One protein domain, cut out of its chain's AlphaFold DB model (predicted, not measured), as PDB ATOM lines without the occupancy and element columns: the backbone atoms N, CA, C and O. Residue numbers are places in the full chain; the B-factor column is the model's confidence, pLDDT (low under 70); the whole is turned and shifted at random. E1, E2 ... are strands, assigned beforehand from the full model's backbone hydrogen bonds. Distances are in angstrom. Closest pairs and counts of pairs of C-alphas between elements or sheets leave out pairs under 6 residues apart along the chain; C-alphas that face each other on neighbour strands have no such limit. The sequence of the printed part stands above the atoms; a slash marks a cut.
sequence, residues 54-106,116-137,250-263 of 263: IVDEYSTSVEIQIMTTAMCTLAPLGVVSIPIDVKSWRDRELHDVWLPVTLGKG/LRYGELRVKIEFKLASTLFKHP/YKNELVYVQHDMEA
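This is residues 54 to 106, 116 to 137 and 250 to 263 of the 263 residues of an uncharacterized protein of Aphanomyces invadans (UniProt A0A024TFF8). A long two-stranded hairpin, E1 and E2, runs beside a narrow three-stranded sheet, E3, E4 and E5, and the two pieces meet where E2 comes near E3. Residues 54 to 55 pair with E5 and join the pieces a second time, in a loose, incomplete ring of strands with a tail after E4 that reaches to Pro 137. The printed part has 89 residues, with no named helix and five named strands in the order E1 to E5; both sheets are antiparallel, the larger in the order E3, E4, E5, and the class is all strand. The whole is loose, with a radius of gyration of the C-alphas of 16.0 A and spans of 58 by 23 by 20 A.

E1, residues 61 to 70, begins with C-alpha 61 at (226.884, 124.877, 24.027) and is 27.8 A long. E2, residues 73 to 83, is 29.3 A long and bends by 52 degrees at residue 77. E3, residues 94 to 102, is 23.9 A long. E4, residues 117 to 128, is the longest strand; it measures 30.7 A, bends by 51 degrees at residue 120 and ends with C-alpha 128 at (228.354, 135.718, 12.911). E5, residues 252 to 255, is 9.8 A long and ends with C-alpha 255 at (225.663, 137.967, 19.027).

E1 and E2 form a hairpin with a tight link, antiparallel at 160 degrees; N 64 and O 80 are 2.8 A apart, within hydrogen-bond range. E2 and E3 have 10 pairs of C-alphas within 8 A, the closest being those of Val 80 and Val 101, 5.2 A apart. E1 and E3 are near each other. E3, an edge strand, is antiparallel to E4 at 151 degrees, with N 97 and O 123 at 2.9 A. The pairing of E4 is staggered: residues 117 to 126 pair with E3 and residues 126 to 128 with E5. E4 and E5 are antiparallel at 127 degrees, with N 126 and O 255 at 2.8 A. E1 and E5 are apart, and so are E3 and E5.

The two C-alphas farthest apart are those of Met 71 and Pro 137, 57.9 A. Residues 107 to 115 are not printed, and C-alphas 106 and 116 are 11.9 A apart across this cut. Residues 138 to 249 are not printed either, and C-alphas 137 and 250 are 16.8 A apart. Of the links printed whole, E2 to E3 is short and no link is long. The mean pLDDT of the printed part is 75.1; residues 104 to 106, 116 to 117, 131 to 137 and 250 to 263 are under 70, and E5 has a mean of 37.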
ATOM      1  N   ILE A  54     232.719 134.812  22.028       84.75
ATOM      2  CA  ILE A  54     233.603 134.244  21.022       84.75
ATOM      3  C   ILE A  54     233.501 132.727  21.109       84.75
ATOM      4  O   ILE A  54     233.798 132.145  22.148       84.75
ATOM      5  N   VAL A  55     233.074 132.109  20.016       84.19
ATOM      6  CA  VAL A  55     232.829 130.674  19.894       84.19
ATOM      7  C   VAL A  55     233.899 130.072  18.987       84.19
ATOM      8  O   VAL A  55     234.173 130.589  17.900       84.19
ATOM      9  N   ASP A  56     234.522 128.987  19.430       82.88
ATOM     10  CA  ASP A  56     235.476 128.221  18.628       82.88
ATOM     11  C   ASP A  56     234.813 126.981  17.999       82.88
ATOM     12  O   ASP A  56     233.616 126.743  18.146       82.88
ATOM     13  N   GLU A  57     235.584 126.193  17.252       80.44
ATOM     14  CA  GLU A  57     235.086 124.957  16.629       80.44
ATOM     15  C   GLU A  57     234.788 123.829  17.634       80.44
ATOM     16  O   GLU A  57     234.117 122.858  17.281       80.44
ATOM     17  N   TYR A  58     235.274 123.953  18.873       83.00
ATOM     18  CA  TYR A  58     235.124 122.958  19.938       83.00
ATOM     19  C   TYR A  58     233.979 123.287  20.901       83.00
ATOM     20  O   TYR A  58     233.579 122.447  21.707       83.00
ATOM     21  N   SER A  59     233.441 124.498  20.817       85.44
ATOM     22  CA  SER A  59     232.348 124.989  21.639       85.44
ATOM     23  C   SER A  59     231.064 124.239  21.300       85.44
ATOM     24  O   SER A  59     230.563 124.300  20.180       85.44
ATOM     25  N   THR A  60     230.520 123.527  22.283       87.75
ATOM     26  CA  THR A  60     229.348 122.660  22.094       87.75
ATOM     27  C   THR A  60     228.043 123.313  22.527       87.75
ATOM     28  O   THR A  60     226.990 123.013  21.965       87.75
ATOM     29  N   SER A  61     228.077 124.197  23.526       90.50
ATOM     30  CA  SER A  61     226.884 124.877  24.027       90.50
ATOM     31  C   SER A  61     227.203 126.173  24.772       90.50
ATOM     32  O   SER A  61     228.312 126.349  25.276       90.50
ATOM     33  N   VAL A  62     226.212 127.064  24.854       90.31
ATOM     34  CA  VAL A  62     226.199 128.207  25.778       90.31
ATOM     35  C   VAL A  62     225.225 127.902  26.907       90.31
ATOM     36  O   VAL A  62     224.046 127.649  26.658       90.31
ATOM     37  N   GLU A  63     225.697 127.945  28.149       91.69
ATOM     38  CA  GLU A  63     224.843 127.798  29.327       91.69
ATOM     39  C   GLU A  63     224.409 129.165  29.865       91.69
ATOM     40  O   GLU A  63     225.229 130.045  30.119       91.69
ATOM     41  N   ILE A  64     223.106 129.327  30.082       92.31
ATOM     42  CA  ILE A  64     222.508 130.491  30.731       92.31
ATOM     43  C   ILE A  64     222.014 130.047  32.103       92.31
ATOM     44  O   ILE A  64     221.040 129.302  32.220       92.31
ATOM     45  N   GLN A  65     222.689 130.519  33.149       92.00
ATOM     46  CA  GLN A  65     222.274 130.293  34.529       92.00
ATOM     47  C   GLN A  65     221.333 131.410  34.973       92.00
ATOM     48  O   GLN A  65     221.697 132.586  34.986       92.00
ATOM     49  N   ILE A  66     220.119 131.034  35.358       90.50
ATOM     50  CA  ILE A  66     219.119 131.950  35.899       90.50
ATOM     51  C   ILE A  66     219.281 131.937  37.413       90.50
ATOM     52  O   ILE A  66     219.130 130.897  38.053       90.50
ATOM     53  N   MET A  67     219.596 133.096  37.981       90.06
ATOM     54  CA  MET A  67     219.819 133.279  39.413       90.06
ATOM     55  C   MET A  67     218.731 134.175  40.003       90.06
ATOM     56  O   MET A  67     218.235 135.083  39.337       90.06
ATOM     57  N   THR A  68     218.395 133.954  41.270       87.38
ATOM     58  CA  THR A  68     217.514 134.828  42.051       87.38
ATOM     59  C   THR A  68     218.240 135.346  43.284       87.38
ATOM     60  O   THR A  68     219.048 134.640  43.885       87.38
ATOM     61  N   THR A  69     217.956 136.583  43.678       83.88
ATOM     62  CA  THR A  69     218.450 137.168  44.927       83.88
ATOM     63  C   THR A  69     217.476 136.841  46.056       83.88
ATOM     64  O   THR A  69     216.656 137.669  46.453       83.88
ATOM     65  N   ALA A  70     217.534 135.611  46.562       76.25
ATOM     66  CA  ALA A  70     216.751 135.198  47.720       76.25
ATOM     67  C   ALA A  70     217.527 135.502  49.008       76.25
ATOM     68  O   ALA A  70     218.685 135.111  49.148       76.25
ATOM     69  N   MET A  71     216.896 136.190  49.966       74.38
ATOM     70  CA  MET A  71     217.475 136.450  51.296       74.38
ATOM     71  C   MET A  71     218.899 137.045  51.244       74.38
ATOM     72  O   MET A  71     219.789 136.608  51.969       74.38
ATOM     73  N   CYS A  72     219.127 138.018  50.353       72.81
ATOM     74  CA  CYS A  72     220.430 138.664  50.127       72.81
ATOM     75  C   CYS A  72     221.543 137.741  49.584       72.81
ATOM     76  O   CYS A  72     222.713 138.118  49.611       72.81
ATOM     77  N   THR A  73     221.198 136.560  49.061       82.56
ATOM     78  CA  THR A  73     222.140 135.617  48.433       82.56
ATOM     79  C   THR A  73     221.692 135.252  47.020       82.56
ATOM     80  O   THR A  73     220.496 135.202  46.736       82.56
ATOM     81  N   LEU A  74     222.651 135.016  46.117       83.56
ATOM     82  CA  LEU A  74     222.360 134.505  44.778       83.56
ATOM     83  C   LEU A  74     222.118 132.997  44.861       83.56
ATOM     84  O   LEU A  74     223.023 132.244  45.219       83.56
ATOM     85  N   ALA A  75     220.905 132.572  44.526       86.56
ATOM     86  CA  ALA A  75     220.516 131.172  44.456       86.56
ATOM     87  C   ALA A  75     220.185 130.786  43.003       86.56
ATOM     88  O   ALA A  75     219.505 131.556  42.317       86.56
ATOM     89  N   PRO A  76     220.628 129.610  42.521       87.75
ATOM     90  CA  PRO A  76     220.291 129.139  41.185       87.75
ATOM     91  C   PRO A  76     218.810 128.776  41.107       87.75
ATOM     92  O   PRO A  76     218.305 127.985  41.901       87.75
ATOM     93  N   LEU A  77     218.126 129.357  40.128       87.06
ATOM     94  CA  LEU A  77     216.726 129.087  39.820       87.06
ATOM     95  C   LEU A  77     216.598 128.017  38.735       87.06
ATOM     96  O   LEU A  77     215.741 127.143  38.807       87.06
ATOM     97  N   GLY A  78     217.472 128.068  37.734       90.00
ATOM     98  CA  GLY A  78     217.466 127.123  36.632       90.00
ATOM     99  C   GLY A  78     218.601 127.364  35.652       90.00
ATOM    100  O   GLY A  78     219.338 128.344  35.750       90.00
ATOM    101  N   VAL A  79     218.737 126.443  34.710       90.62
ATOM    102  CA  VAL A  79     219.736 126.482  33.648       90.62
ATOM    103  C   VAL A  79     219.049 126.231  32.313       90.62
ATOM    104  O   VAL A  79     218.172 125.366  32.191       90.62
ATOM    105  N   VAL A  80     219.470 126.998  31.315       91.44
ATOM    106  CA  VAL A  80     219.125 126.819  29.906       91.44
ATOM    107  C   VAL A  80     220.416 126.546  29.145       91.44
ATOM    108  O   VAL A  80     221.415 127.221  29.372       91.44
ATOM    109  N   SER A  81     220.405 125.566  28.245       91.94
ATOM    110  CA  SER A  81     221.543 125.261  27.376       91.94
ATOM    111  C   SER A  81     221.162 125.532  25.925       91.94
ATOM    112  O   SER A  81     220.151 125.021  25.438       91.94
ATOM    113  N   ILE A  82     221.956 126.358  25.250       91.31
ATOM    114  CA  ILE A  82     221.840 126.641  23.820       91.31
ATOM    115  C   ILE A  82     222.865 125.759  23.105       91.31
ATOM    116  O   ILE A  82     224.063 126.015  23.251       91.31
ATOM    117  N   PRO A  83     222.449 124.739  22.337       90.31
ATOM    118  CA  PRO A  83     223.389 123.931  21.573       90.31
ATOM    119  C   PRO A  83     224.001 124.771  20.450       90.31
ATOM    120  O   PRO A  83     223.286 125.449  19.715       90.31
ATOM    121  N   ILE A  84     225.322 124.706  20.311       86.50
ATOM    122  CA  ILE A  84     226.052 125.349  19.222       86.50
ATOM    123  C   ILE A  84     226.255 124.299  18.136       86.50
ATOM    124  O   ILE A  84     227.020 123.351  18.306       86.50
ATOM    125  N   ASP A  85     225.582 124.474  17.003       86.94
ATOM    126  CA  ASP A  85     225.817 123.662  15.811       86.94
ATOM    127  C   ASP A  85     226.278 124.558  14.662       86.94
ATOM    128  O   ASP A  85     225.495 124.991  13.812       86.94
ATOM    129  N   VAL A  86     227.594 124.791  14.638       80.69
ATOM    130  CA  VAL A  86     228.296 125.608  13.633       80.69
ATOM    131  C   VAL A  86     228.037 125.120  12.200       80.69
ATOM    132  O   VAL A  86     228.156 125.900  11.260       80.69
ATOM    133  N   LYS A  87     227.687 123.840  11.998       83.00
ATOM    134  CA  LYS A  87     227.406 123.297  10.658       83.00
ATOM    135  C   LYS A  87     225.987 123.609  10.201       83.00
ATOM    136  O   LYS A  87     225.766 123.757   9.000       83.00
ATOM    137  N   SER A  88     225.037 123.657  11.132       85.88
ATOM    138  CA  SER A  88     223.636 123.962  10.830       85.88
ATOM    139  C   SER A  88     223.357 125.464  10.728       85.88
ATOM    140  O   SER A  88     222.467 125.867   9.980       85.88
ATOM    141  N   TRP A  89     224.113 126.285  11.460       86.31
ATOM    142  CA  TRP A  89     223.884 127.724  11.541       86.31
ATOM    143  C   TRP A  89     224.383 128.444  10.289       86.31
ATOM    144  O   TRP A  89     225.511 128.237   9.836       86.31
ATOM    145  N   ARG A  90     223.546 129.321   9.727       88.06
ATOM    146  CA  ARG A  90     223.946 130.192   8.616       88.06
ATOM    147  C   ARG A  90     224.468 131.518   9.151       88.06
ATOM    148  O   ARG A  90     223.982 132.039  10.152       88.06
ATOM    149  N   ASP A  91     225.458 132.075   8.458       87.44
ATOM    150  CA  ASP A  91     226.012 133.383   8.808       87.44
ATOM    151  C   ASP A  91     224.915 134.459   8.794       87.44
ATOM    152  O   ASP A  91     224.194 134.611   7.803       87.44
ATOM    153  N   ARG A  92     224.814 135.200   9.901       86.00
ATOM    154  CA  ARG A  92     223.846 136.279  10.165       86.00
ATOM    155  C   ARG A  92     222.378 135.848  10.134       86.00
ATOM    156  O   ARG A  92     221.493 136.687   9.963       86.00
ATOM    157  N   GLU A  93     222.098 134.558  10.294       90.19
ATOM    158  CA  GLU A  93     220.730 134.088  10.500       90.19
ATOM    159  C   GLU A  93     220.292 134.368  11.940       90.19
ATOM    160  O   GLU A  93     220.992 134.029  12.896       90.19
ATOM    161  N   LEU A  94     219.134 135.018  12.080       92.00
ATOM    162  CA  LEU A  94     218.519 135.303  13.369       92.00
ATOM    163  C   LEU A  94     217.527 134.190  13.717       92.00
ATOM    164  O   LEU A  94     216.512 134.021  13.041       92.00
ATOM    165  N   HIS A  95     217.784 133.490  14.812       91.31
ATOM    166  CA  HIS A  95     216.898 132.484  15.383       91.31
ATOM    167  C   HIS A  95     216.152 133.069  16.583       91.31
ATOM    168  O   HIS A  95     216.788 133.617  17.470       91.31
ATOM    169  N   ASP A  96     214.827 132.941  16.643       94.25
ATOM    170  CA  ASP A  96     213.996 133.322  17.799       94.25
ATOM    171  C   ASP A  96     213.363 132.048  18.367       94.25
ATOM    172  O   ASP A  96     212.563 131.400  17.688       94.25
ATOM    173  N   VAL A  97     213.798 131.625  19.556       92.50
ATOM    174  CA  VAL A  97     213.536 130.280  20.089       92.50
ATOM    175  C   VAL A  97     213.117 130.355  21.551       92.50
ATOM    176  O   VAL A  97     213.722 131.077  22.337       92.50
ATOM    177  N   TRP A  98     212.117 129.560  21.930       93.75
ATOM    178  CA  TRP A  98     211.755 129.293  23.322       93.75
ATOM    179  C   TRP A  98     212.493 128.052  23.820       93.75
ATOM    180  O   TRP A  98     212.374 126.974  23.234       93.75
ATOM    181  N   LEU A  99     213.282 128.205  24.880       92.00
ATOM    182  CA  LEU A  99     214.104 127.142  25.446       92.00
ATOM    183  C   LEU A  99     213.620 126.771  26.849       92.00
ATOM    184  O   LEU A  99     213.383 127.659  27.668       92.00
ATOM    185  N   PRO A 100     213.502 125.476  27.177       92.81
ATOM    186  CA  PRO A 100     213.018 125.063  28.483       92.81
ATOM    187  C   PRO A 100     214.040 125.387  29.576       92.81
ATOM    188  O   PRO A 100     215.224 125.062  29.459       92.81
ATOM    189  N   VAL A 101     213.561 125.960  30.678       92.00
ATOM    190  CA  VAL A 101     214.356 126.141  31.892       92.00
ATOM    191  C   VAL A 101     214.323 124.852  32.693       92.00
ATOM    192  O   VAL A 101     213.274 124.419  33.186       92.00
ATOM    193  N   THR A 102     215.494 124.246  32.841       90.88
ATOM    194  CA  THR A 102     215.674 123.060  33.677       90.88
ATOM    195  C   THR A 102     216.107 123.488  35.071       90.88
ATOM    196  O   THR A 102     217.019 124.298  35.221       90.88
ATOM    197  N   LEU A 103     215.458 122.965  36.112       85.31
ATOM    198  CA  LEU A 103     215.958 123.138  37.475       85.31
ATOM    199  C   LEU A 103     217.319 122.452  37.563       85.31
ATOM    200  O   LEU A 103     217.435 121.258  37.267       85.31
ATOM    201  N   GLY A 104     218.348 123.215  37.941       69.06
ATOM    202  CA  GLY A 104     219.675 122.663  38.173       69.06
ATOM    203  C   GLY A 104     219.540 121.481  39.123       69.06
ATOM    204  O   GLY A 104     218.865 121.592  40.149       69.06
ATOM    205  N   LYS A 105     220.108 120.332  38.745       58.88
ATOM    206  CA  LYS A 105     220.041 119.101  39.529       58.88
ATOM    207  C   LYS A 105     220.745 119.376  40.856       58.88
ATOM    208  O   LYS A 105     221.958 119.216  40.968       58.88
ATOM    209  N   GLY A 106     219.985 119.827  41.854       53.38
ATOM    210  CA  GLY A 106     220.400 119.743  43.241       53.38
ATOM    211  C   GLY A 106     220.905 118.323  43.441       53.38
ATOM    212  O   GLY A 106     220.367 117.382  42.856       53.38
ATOM    213  N   LEU A 116     211.661 118.551  35.991       65.12
ATOM    214  CA  LEU A 116     210.661 119.548  36.341       65.12
ATOM    215  C   LEU A 116     210.980 120.807  35.527       65.12
ATOM    216  O   LEU A 116     212.032 121.425  35.707       65.12
ATOM    217  N   ARG A 117     210.104 121.130  34.572       69.94
ATOM    218  CA  ARG A 117     210.191 122.361  33.789       69.94
ATOM    219  C   ARG A 117     209.748 123.505  34.689       69.94
ATOM    220  O   ARG A 117     208.633 123.473  35.201       69.94
ATOM    221  N   TYR A 118     210.633 124.474  34.903       79.94
ATOM    222  CA  TYR A 118     210.342 125.644  35.741       79.94
ATOM    223  C   TYR A 118     209.703 126.791  34.942       79.94
ATOM    224  O   TYR A 118     209.073 127.671  35.514       79.94
ATOM    225  N   GLY A 119     209.857 126.766  33.619       89.75
ATOM    226  CA  GLY A 119     209.336 127.757  32.685       89.75
ATOM    227  C   GLY A 119     210.071 127.659  31.353       89.75
ATOM    228  O   GLY A 119     210.836 126.710  31.126       89.75
ATOM    229  N   GLU A 120     209.874 128.647  30.488       92.69
ATOM    230  CA  GLU A 120     210.566 128.751  29.204       92.69
ATOM    231  C   GLU A 120     211.246 130.117  29.074       92.69
ATOM    232  O   GLU A 120     210.738 131.134  29.534       92.69
ATOM    233  N   LEU A 121     212.426 130.132  28.461       92.81
ATOM    234  CA  LEU A 121     213.209 131.323  28.180       92.81
ATOM    235  C   LEU A 121     213.221 131.550  26.673       92.81
ATOM    236  O   LEU A 121     213.818 130.765  25.934       92.81
ATOM    237  N   ARG A 122     212.616 132.641  26.208       94.50
ATOM    238  CA  ARG A 122     212.804 133.088  24.830       94.50
ATOM    239  C   ARG A 122     214.208 133.646  24.666       94.50
ATOM    240  O   ARG A 122     214.710 134.345  25.547       94.50
ATOM    241  N   VAL A 123     214.836 133.349  23.543       92.88
ATOM    242  CA  VAL A 123     216.147 133.858  23.152       92.88
ATOM    243  C   VAL A 123     216.128 134.196  21.673       92.88
ATOM    244  O   VAL A 123     215.592 133.440  20.866       92.88
ATOM    245  N   LYS A 124     216.755 135.311  21.300       93.81
ATOM    246  CA  LYS A 124     217.031 135.628  19.897       93.81
ATOM    247  C   LYS A 124     218.517 135.543  19.621       93.81
ATOM    248  O   LYS A 124     219.208 136.399  20.135       93.81
ATOM    249  N   ILE A 125     218.978 134.582  18.831       92.88
ATOM    250  CA  ILE A 125     220.392 134.253  18.612       92.88
ATOM    251  C   ILE A 125     220.781 134.595  17.171       92.88
ATOM    252  O   ILE A 125     220.094 134.179  16.242       92.88
ATOM    253  N   GLU A 126     221.885 135.313  16.970       91.75
ATOM    254  CA  GLU A 126     222.492 135.566  15.659       91.75
ATOM    255  C   GLU A 126     223.932 135.029  15.647       91.75
ATOM    256  O   GLU A 126     224.789 135.444  16.434       91.75
ATOM    257  N   PHE A 127     224.231 134.104  14.737       88.12
ATOM    258  CA  PHE A 127     225.598 133.619  14.554       88.12
ATOM    259  C   PHE A 127     226.325 134.463  13.513       88.12
ATOM    260  O   PHE A 127     225.860 134.572  12.379       88.12
ATOM    261  N   LYS A 128     227.480 135.033  13.867       88.69
ATOM    262  CA  LYS A 128     228.354 135.718  12.911       88.69
ATOM    263  C   LYS A 128     229.599 134.885  12.720       88.69
ATOM    264  O   LYS A 128     230.470 134.802  13.592       88.69
ATOM    265  N   LEU A 129     229.699 134.288  11.540       81.88
ATOM    266  CA  LEU A 129     230.953 133.710  11.124       81.88
ATOM    267  C   LEU A 129     231.922 134.879  10.983       81.88
ATOM    268  O   LEU A 129     231.685 135.809  10.206       81.88
ATOM    269  N   ALA A 130     233.039 134.830  11.702       71.12
ATOM    270  CA  ALA A 130     234.160 135.690  11.377       71.12
ATOM    271  C   ALA A 130     234.770 135.160  10.078       71.12
ATOM    272  O   ALA A 130     235.870 134.603  10.053       71.12
ATOM    273  N   SER A 131     234.043 135.314   8.967       58.69
ATOM    274  CA  SER A 131     234.589 135.212   7.628       58.69
ATOM    275  C   SER A 131     235.472 136.437   7.450       58.69
ATOM    276  O   SER A 131     235.162 137.411   6.764       58.69
ATOM    277  N   THR A 132     236.594 136.413   8.151       49.22
ATOM    278  CA  THR A 132     237.733 137.197   7.766       49.22
ATOM    279  C   THR A 132     237.972 136.854   6.303       49.22
ATOM    280  O   THR A 132     237.882 135.704   5.865       49.22
ATOM    281  N   LEU A 133     238.300 137.873   5.535       50.16
ATOM    282  CA  LEU A 133     238.899 137.809   4.209       50.16
ATOM    283  C   LEU A 133     240.204 136.965   4.186       50.16
ATOM    284  O   LEU A 133     241.045 137.115   3.321       50.16
ATOM    285  N   PHE A 134     240.420 136.075   5.149       46.72
ATOM    286  CA  PHE A 134     241.632 135.329   5.424       46.72
ATOM    287  C   PHE A 134     241.862 134.189   4.434       46.72
ATOM    288  O   PHE A 134     243.006 133.847   4.154       46.72
ATOM    289  N   LYS A 135     240.800 133.629   3.837       44.44
ATOM    290  CA  LYS A 135     240.952 132.625   2.768       44.44
ATOM    291  C   LYS A 135     241.346 133.230   1.418       44.44
ATOM    292  O   LYS A 135     241.789 132.492   0.542       44.44
ATOM    293  N   HIS A 136     241.222 134.547   1.243       40.22
ATOM    294  CA  HIS A 136     241.537 135.218  -0.013       40.22
ATOM    295  C   HIS A 136     242.258 136.539   0.256       40.22
ATOM    296  O   HIS A 136     241.603 137.455   0.744       40.22
ATOM    297  N   PRO A 137     243.548 136.706  -0.096       49.19
ATOM    298  CA  PRO A 137     244.187 138.015  -0.003       49.19
ATOM    299  C   PRO A 137     243.333 139.021  -0.776       49.19
ATOM    300  O   PRO A 137     243.155 138.909  -1.988       49.19
ATOM    301  N   TYR A 250     241.392 131.050  15.177       26.03
ATOM    302  CA  TYR A 250     239.978 131.197  14.812       26.03
ATOM    303  C   TYR A 250     239.162 131.820  15.961       26.03
ATOM    304  O   TYR A 250     239.316 131.429  17.115       26.03
ATOM    305  N   LYS A 251     238.288 132.784  15.647       35.78
ATOM    306  CA  LYS A 251     237.375 133.445  16.597       35.78
ATOM    307  C   LYS A 251     236.039 133.699  15.901       35.78
ATOM    308  O   LYS A 251     236.001 134.589  15.064       35.78
ATOM    309  N   ASN A 252     234.972 132.956  16.197       36.16
ATOM    310  CA  ASN A 252     233.622 133.305  15.723       36.16
ATOM    311  C   ASN A 252     232.923 134.169  16.772       36.16
ATOM    312  O   ASN A 252     233.187 133.972  17.946       36.16
ATOM    313  N   GLU A 253     232.035 135.086  16.391       35.88
ATOM    314  CA  GLU A 253     231.278 135.912  17.345       35.88
ATOM    315  C   GLU A 253     229.798 135.491  17.334       35.88
ATOM    316  O   GLU A 253     229.120 135.544  16.310       35.88
ATOM    317  N   LEU A 254     229.276 135.058  18.477       36.41
ATOM    318  CA  LEU A 254     227.856 134.827  18.722       36.41
ATOM    319  C   LEU A 254     227.263 136.120  19.264       36.41
ATOM    320  O   LEU A 254     227.727 136.593  20.297       36.41
ATOM    321  N   VAL A 255     226.263 136.698  18.602       40.81
ATOM    322  CA  VAL A 255     225.663 137.967  19.027       40.81
ATOM    323  C   VAL A 255     224.157 137.808  19.165       40.81
ATOM    324  O   VAL A 255     223.511 137.149  18.367       40.81
ATOM    325  N   TYR A 256     223.603 138.518  20.141       39.16
ATOM    326  CA  TYR A 256     222.175 138.712  20.379       39.16
ATOM    327  C   TYR A 256     221.539 137.629  21.249       39.16
ATOM    328  O   TYR A 256     221.708 136.440  21.006       39.16
ATOM    329  N   VAL A 257     220.842 138.081  22.302       36.69
ATOM    330  CA  VAL A 257     219.899 137.289  23.096       36.69
ATOM    331  C   VAL A 257     218.780 138.215  23.593       36.69
ATOM    332  O   VAL A 257     218.827 138.733  24.699       36.69
ATOM    333  N   GLN A 258     217.758 138.480  22.776       34.44
ATOM    334  CA  GLN A 258     216.561 139.176  23.279       34.44
ATOM    335  C   GLN A 258     215.639 138.173  23.969       34.44
ATOM    336  O   GLN A 258     215.255 137.172  23.368       34.44
ATOM    337  N   HIS A 259     215.302 138.462  25.224       40.47
ATOM    338  CA  HIS A 259     214.597 137.546  26.111       40.47
ATOM    339  C   HIS A 259     213.178 137.987  26.407       40.47
ATOM    340  O   HIS A 259     212.971 139.166  26.627       40.47
ATOM    341  N   ASP A 260     212.261 137.034  26.483       34.50
ATOM    342  CA  ASP A 260     210.888 137.145  26.981       34.50
ATOM    343  C   ASP A 260     210.615 135.832  27.738       34.50
ATOM    344  O   ASP A 260     211.109 134.786  27.313       34.50
ATOM    345  N   MET A 261     209.944 135.852  28.884       34.66
ATOM    346  CA  MET A 261     209.763 134.652  29.716       34.66
ATOM    347  C   MET A 261     208.271 134.474  29.978       34.66
ATOM    348  O   MET A 261     207.697 135.256  30.724       34.66
ATOM    349  N   GLU A 262     207.625 133.490  29.358       36.00
ATOM    350  CA  GLU A 262     206.233 133.133  29.651       36.00
ATOM    351  C   GLU A 262     206.216 131.943  30.622       36.00
ATOM    352  O   GLU A 262     207.030 131.019  30.516       36.00
ATOM    353  N   ALA A 263     205.325 132.020  31.612       40.91
ATOM    354  CA  ALA A 263     205.114 131.019  32.656       40.91
ATOM    355  C   ALA A 263     203.809 130.255  32.421       40.91
ATOM    356  O   ALA A 263     202.831 130.899  31.974       40.91
TER     357      ALA A 263